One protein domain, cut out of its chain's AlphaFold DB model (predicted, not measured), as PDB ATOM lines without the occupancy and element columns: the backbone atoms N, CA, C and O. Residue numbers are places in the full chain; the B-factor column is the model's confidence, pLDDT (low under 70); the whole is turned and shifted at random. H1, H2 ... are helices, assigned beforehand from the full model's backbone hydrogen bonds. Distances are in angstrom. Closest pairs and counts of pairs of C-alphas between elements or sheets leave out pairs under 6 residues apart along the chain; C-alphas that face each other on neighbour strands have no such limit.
ATOM      1  N   THR A 143     151.602 144.117 174.858       92.25
ATOM      2  CA  THR A 143     150.879 142.969 174.317       92.25
ATOM      3  C   THR A 143     149.368 143.211 174.306       92.25
ATOM      4  O   THR A 143     148.840 144.067 175.017       92.25
ATOM      5  N   ASN A 144     148.630 142.398 173.541       92.50
ATOM      6  CA  ASN A 144     147.164 142.410 173.600       92.50
ATOM      7  C   ASN A 144     146.634 142.067 175.006       92.50
ATOM      8  O   ASN A 144     145.586 142.580 175.379       92.50
ATOM      9  N   GLY A 145     147.340 141.224 175.771       90.50
ATOM     10  CA  GLY A 145     146.961 140.871 177.144       90.50
ATOM     11  C   GLY A 145     147.065 142.067 178.089       90.50
ATOM     12  O   GLY A 145     146.078 142.435 178.714       90.50
ATOM     13  N   GLU A 146     148.216 142.743 178.101       91.94
ATOM     14  CA  GLU A 146     148.415 143.969 178.892       91.94
ATOM     15  C   GLU A 146     147.426 145.075 178.474       91.94
ATOM     16  O   GLU A 146     146.845 145.758 179.314       91.94
ATOM     17  N   PHE A 147     147.168 145.243 177.170       95.00
ATOM     18  CA  PHE A 147     146.202 146.244 176.708       95.00
ATOM     19  C   PHE A 147     144.750 145.877 177.061       95.00
ATOM     20  O   PHE A 147     143.925 146.766 177.283       95.00
ATOM     21  N   LEU A 148     144.415 144.584 177.136       94.00
ATOM     22  CA  LEU A 148     143.095 144.129 177.578       94.00
ATOM     23  C   LEU A 148     142.827 144.537 179.031       94.00
ATOM     24  O   LEU A 148     141.699 144.917 179.331       94.00
ATOM     25  N   GLU A 149     143.835 144.524 179.905       94.38
ATOM     26  CA  GLU A 149     143.696 145.004 181.289       94.38
ATOM     27  C   GLU A 149     143.294 146.485 181.328       94.38
ATOM     28  O   GLU A 149     142.346 146.846 182.024       94.38
ATOM     29  N   PHE A 150     143.916 147.329 180.497       96.62
ATOM     30  CA  PHE A 150     143.515 148.734 180.330       96.62
ATOM     31  C   PHE A 150     142.061 148.877 179.849       96.62
ATOM     32  O   PHE A 150     141.326 149.747 180.319       96.62
ATOM     33  N   VAL A 151     141.621 148.029 178.913       95.56
ATOM     34  CA  VAL A 151     140.229 148.028 178.434       95.56
ATOM     35  C   VAL A 151     139.267 147.597 179.549       95.56
ATOM     36  O   VAL A 151     138.230 148.239 179.734       95.56
ATOM     37  N   ALA A 152     139.608 146.537 180.286       94.75
ATOM     38  CA  ALA A 152     138.794 145.954 181.351       94.75
ATOM     39  C   ALA A 152     138.659 146.884 182.566       94.75
ATOM     40  O   ALA A 152     137.574 146.976 183.139       94.75
ATOM     41  N   ASP A 153     139.704 147.649 182.892       96.94
ATOM     42  CA  ASP A 153     139.686 148.698 183.923       96.94
ATOM     43  C   ASP A 153     139.014 150.005 183.446       96.94
ATOM     44  O   ASP A 153     139.228 151.095 183.977       96.94
ATOM     45  N   ALA A 154     138.200 149.918 182.391       96.69
ATOM     46  CA  ALA A 154     137.490 151.040 181.795       96.69
ATOM     47  C   ALA A 154     138.413 152.219 181.427       96.69
ATOM     48  O   ALA A 154     137.999 153.375 181.499       96.69
ATOM     49  N   GLY A 155     139.643 151.961 180.970       97.50
ATOM     50  CA  GLY A 155     140.614 153.000 180.608       97.50
ATOM     51  C   GLY A 155     140.127 153.951 179.507       97.50
ATOM     52  O   GLY A 155     140.425 155.148 179.514       97.50
ATOM     53  N   TYR A 156     139.262 153.472 178.608       97.44
ATOM     54  CA  TYR A 156     138.560 154.333 177.654       97.44
ATOM     55  C   TYR A 156     137.504 155.239 178.315       97.44
ATOM     56  O   TYR A 156     137.088 156.210 177.707       97.44
ATOM     57  N   ALA A 157     137.027 154.995 179.530       96.81
ATOM     58  CA  ALA A 157     136.079 155.878 180.225       96.81
ATOM     59  C   ALA A 157     136.760 156.924 181.130       96.81
ATOM     60  O   ALA A 157     136.099 157.857 181.580       96.81
ATOM     61  N   ARG A 158     138.067 156.788 181.367       97.75
ATOM     62  CA  ARG A 158     138.833 157.540 182.365       97.75
ATOM     63  C   ARG A 158     139.591 158.705 181.735       97.75
ATOM     64  O   ARG A 158     140.692 158.515 181.228       97.75
ATOM     65  N   GLN A 159     138.994 159.900 181.720       97.75
ATOM     66  CA  GLN A 159     139.563 161.088 181.059       97.75
ATOM     67  C   GLN A 159     140.965 161.448 181.575       97.75
ATOM     68  O   GLN A 159     141.787 161.931 180.804       97.75
ATOM     69  N   GLU A 160     141.261 161.177 182.846       98.19
ATOM     70  CA  GLU A 160     142.551 161.467 183.474       98.19
ATOM     71  C   GLU A 160     143.738 160.700 182.866       98.19
ATOM     72  O   GLU A 160     144.884 161.079 183.085       98.19
ATOM     73  N   LEU A 161     143.475 159.640 182.090       97.81
ATOM     74  CA  LEU A 161     144.497 158.867 181.378       97.81
ATOM     75  C   LEU A 161     144.830 159.440 179.987       97.81
ATOM     76  O   LEU A 161     145.679 158.892 179.287       97.81
ATOM     77  N   TRP A 162     144.155 160.512 179.562       98.12
ATOM     78  CA  TRP A 162     144.252 161.064 178.211       98.12
ATOM     79  C   TRP A 162     144.719 162.517 178.236       98.12
ATOM     80  O   TRP A 162     144.406 163.281 179.147       98.12
ATOM     81  N   SER A 163     145.413 162.932 177.174       98.31
ATOM     82  CA  SER A 163     145.545 164.357 176.870       98.31
ATOM     83  C   SER A 163     144.193 164.938 176.444       98.31
ATOM     84  O   SER A 163     143.317 164.213 175.964       98.31
ATOM     85  N   ASP A 164     144.033 166.259 176.540       98.31
ATOM     86  CA  ASP A 164     142.803 166.937 176.109       98.31
ATOM     87  C   ASP A 164     142.464 166.657 174.636       98.31
ATOM     88  O   ASP A 164     141.309 166.400 174.283       98.31
ATOM     89  N   GLU A 165     143.475 166.669 173.764       98.25
ATOM     90  CA  GLU A 165     143.317 166.329 172.349       98.25
ATOM     91  C   GLU A 165     142.915 164.860 172.163       98.25
ATOM     92  O   GLU A 165     141.958 164.568 171.439       98.25
ATOM     93  N   GLY A 166     143.585 163.940 172.866       98.06
ATOM     94  CA  GLY A 166     143.290 162.510 172.808       98.06
ATOM     95  C   GLY A 166     141.871 162.189 173.275       98.06
ATOM     96  O   GLY A 166     141.155 161.435 172.613       98.06
ATOM     97  N   TRP A 167     141.416 162.821 174.361       98.31
ATOM     98  CA  TRP A 167     140.055 162.653 174.864       98.31
ATOM     99  C   TRP A 167     139.011 163.166 173.868       98.31
ATOM    100  O   TRP A 167     138.034 162.471 173.578       98.31
ATOM    101  N   ARG A 168     139.235 164.350 173.281       98.25
ATOM    102  CA  ARG A 168     138.349 164.912 172.248       98.25
ATOM    103  C   ARG A 168     138.250 164.001 171.031       98.25
ATOM    104  O   ARG A 168     137.140 163.736 170.572       98.25
ATOM    105  N   TRP A 169     139.382 163.501 170.534       97.88
ATOM    106  CA  TRP A 169     139.415 162.541 169.430       97.88
ATOM    107  C   TRP A 169     138.630 161.273 169.773       97.88
ATOM    108  O   TRP A 169     137.748 160.867 169.014       97.88
ATOM    109  N   LYS A 170     138.893 160.685 170.944       97.31
ATOM    110  CA  LYS A 170     138.234 159.463 171.403       97.31
ATOM    111  C   LYS A 170     136.725 159.655 171.487       97.31
ATOM    112  O   LYS A 170     135.985 158.788 171.025       97.31
ATOM    113  N   MET A 171     136.262 160.768 172.063       97.56
ATOM    114  CA  MET A 171     134.834 161.082 172.195       97.56
ATOM    115  C   MET A 171     134.179 161.294 170.830       97.56
ATOM    116  O   MET A 171     133.122 160.726 170.572       97.56
ATOM    117  N   PHE A 172     134.833 162.039 169.936       97.94
ATOM    118  CA  PHE A 172     134.355 162.267 168.572       97.94
ATOM    119  C   PHE A 172     134.232 160.962 167.770       97.94
ATOM    120  O   PHE A 172     133.236 160.741 167.089       97.94
ATOM    121  N   ARG A 173     135.231 160.079 167.870       96.69
ATOM    122  CA  ARG A 173     135.262 158.779 167.182       96.69
ATOM    123  C   ARG A 173     134.525 157.665 167.937       96.69
ATOM    124  O   ARG A 173     134.416 156.566 167.408       96.69
ATOM    125  N   ASN A 174     134.032 157.939 169.149       95.69
ATOM    126  CA  ASN A 174     133.409 156.977 170.064       95.69
ATOM    127  C   ASN A 174     134.243 155.688 170.260       95.69
ATOM    128  O   ASN A 174     133.711 154.576 170.235       95.69
ATOM    129  N   VAL A 175     135.563 155.834 170.432       96.00
ATOM    130  CA  VAL A 175     136.480 154.688 170.570       96.00
ATOM    131  C   VAL A 175     136.347 154.065 171.959       96.00
ATOM    132  O   VAL A 175     136.374 154.767 172.972       96.00
ATOM    133  N   LYS A 176     136.210 152.735 171.998       95.00
ATOM    134  CA  LYS A 176     136.039 151.939 173.232       95.00
ATOM    135  C   LYS A 176     137.001 150.755 173.343       95.00
ATOM    136  O   LYS A 176     137.023 150.080 174.364       95.00
ATOM    137  N   LYS A 177     137.718 150.465 172.260       94.88
ATOM    138  CA  LYS A 177     138.624 149.330 172.088       94.88
ATOM    139  C   LYS A 177     139.498 149.574 170.854       94.88
ATOM    140  O   LYS A 177     139.157 150.457 170.057       94.88
ATOM    141  N   PRO A 178     140.583 148.808 170.662       95.06
ATOM    142  CA  PRO A 178     141.347 148.839 169.419       95.06
ATOM    143  C   PRO A 178     140.468 148.549 168.188       95.06
ATOM    144  O   PRO A 178     139.530 147.756 168.266       95.06
ATOM    145  N   GLN A 179     140.793 149.175 167.050       90.81
ATOM    146  CA  GLN A 179     139.964 149.261 165.831       90.81
ATOM    147  C   GLN A 179     139.344 147.928 165.368       90.81
ATOM    148  O   GLN A 179     138.183 147.900 164.973       90.81
ATOM    149  N   PHE A 180     140.088 146.823 165.436       90.12
ATOM    150  CA  PHE A 180     139.656 145.526 164.896       90.12
ATOM    151  C   PHE A 180     139.202 144.517 165.957       90.12
ATOM    152  O   PHE A 180     138.951 143.359 165.636       90.12
ATOM    153  N   TRP A 181     139.116 144.916 167.227       91.94
ATOM    154  CA  TRP A 181     138.667 144.005 168.277       91.94
ATOM    155  C   TRP A 181     137.153 143.812 168.200       91.94
ATOM    156  O   TRP A 181     136.380 144.769 168.288       91.94
ATOM    157  N   VAL A 182     136.706 142.563 168.100       87.75
ATOM    158  CA  VAL A 182     135.288 142.192 168.148       87.75
ATOM    159  C   VAL A 182     134.982 141.647 169.536       87.75
ATOM    160  O   VAL A 182     135.794 140.952 170.132       87.75
ATOM    161  N   SER A 183     133.838 142.040 170.086       82.25
ATOM    162  CA  SER A 183     133.368 141.506 171.362       82.25
ATOM    163  C   SER A 183     132.454 140.339 171.029       82.25
ATOM    164  O   SER A 183     131.462 140.553 170.334       82.25
ATOM    165  N   GLU A 184     132.797 139.136 171.473       79.06
ATOM    166  CA  GLU A 184     131.860 138.013 171.448       79.06
ATOM    167  C   GLU A 184     130.901 138.175 172.633       79.06
ATOM    168  O   GLU A 184     131.333 138.498 173.742       79.06
ATOM    169  N   GLY A 185     129.600 138.098 172.347       50.44
ATOM    170  CA  GLY A 185     128.521 138.252 173.327       50.44
ATOM    171  C   GLY A 185     128.139 136.941 173.986       50.44
ATOM    172  O   GLY A 185     128.350 135.884 173.350       50.44
TER     173      GLY A 185
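Overview. This is residues 143 to 185 of the 185 residues of the protein "FGE-sulfatase domain-containing protein" of Ectocarpus sp. CCAP 1310/34 (UniProt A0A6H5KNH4). The longest helix, H2, makes one end of an open U: the long link from H1 comes in on one arm, and the unnamed stretch after H2 folds back toward the H1 end on the other. H1 and H2 do not meet, and residues 179 to 185 stick out. The printed part has 43 residues, with two named helices, H1 then H2, and no named strand; under half of the residues are in them, and the class is all helix. It is only just compact, close to loose, with a radius of gyration of the C-alphas of 10.9 A and spans of 29 by 18 by 17 A.

Along the chain. H2, residues 164 to 173, is 14.3 A long, from C-alpha 164 at (142.803, 166.937, 176.109). H1, residues 144 to 152, is 11.9 A long, from C-alpha 144 at (147.164, 142.410, 173.600).

Arrangement. H2 and H1 are apart. Every O i to N i+4 pair is within hydrogen-bond range in H2, and 4 of 5 in H1.

Size, cuts and confidence. The C-alphas of Asp 164 and Gly 185, the two farthest apart, are 32.2 A apart. The link from H1 to H2, 11 residues, is long. The printed part has no cut. Residue 185 is under 70 in pLDDT.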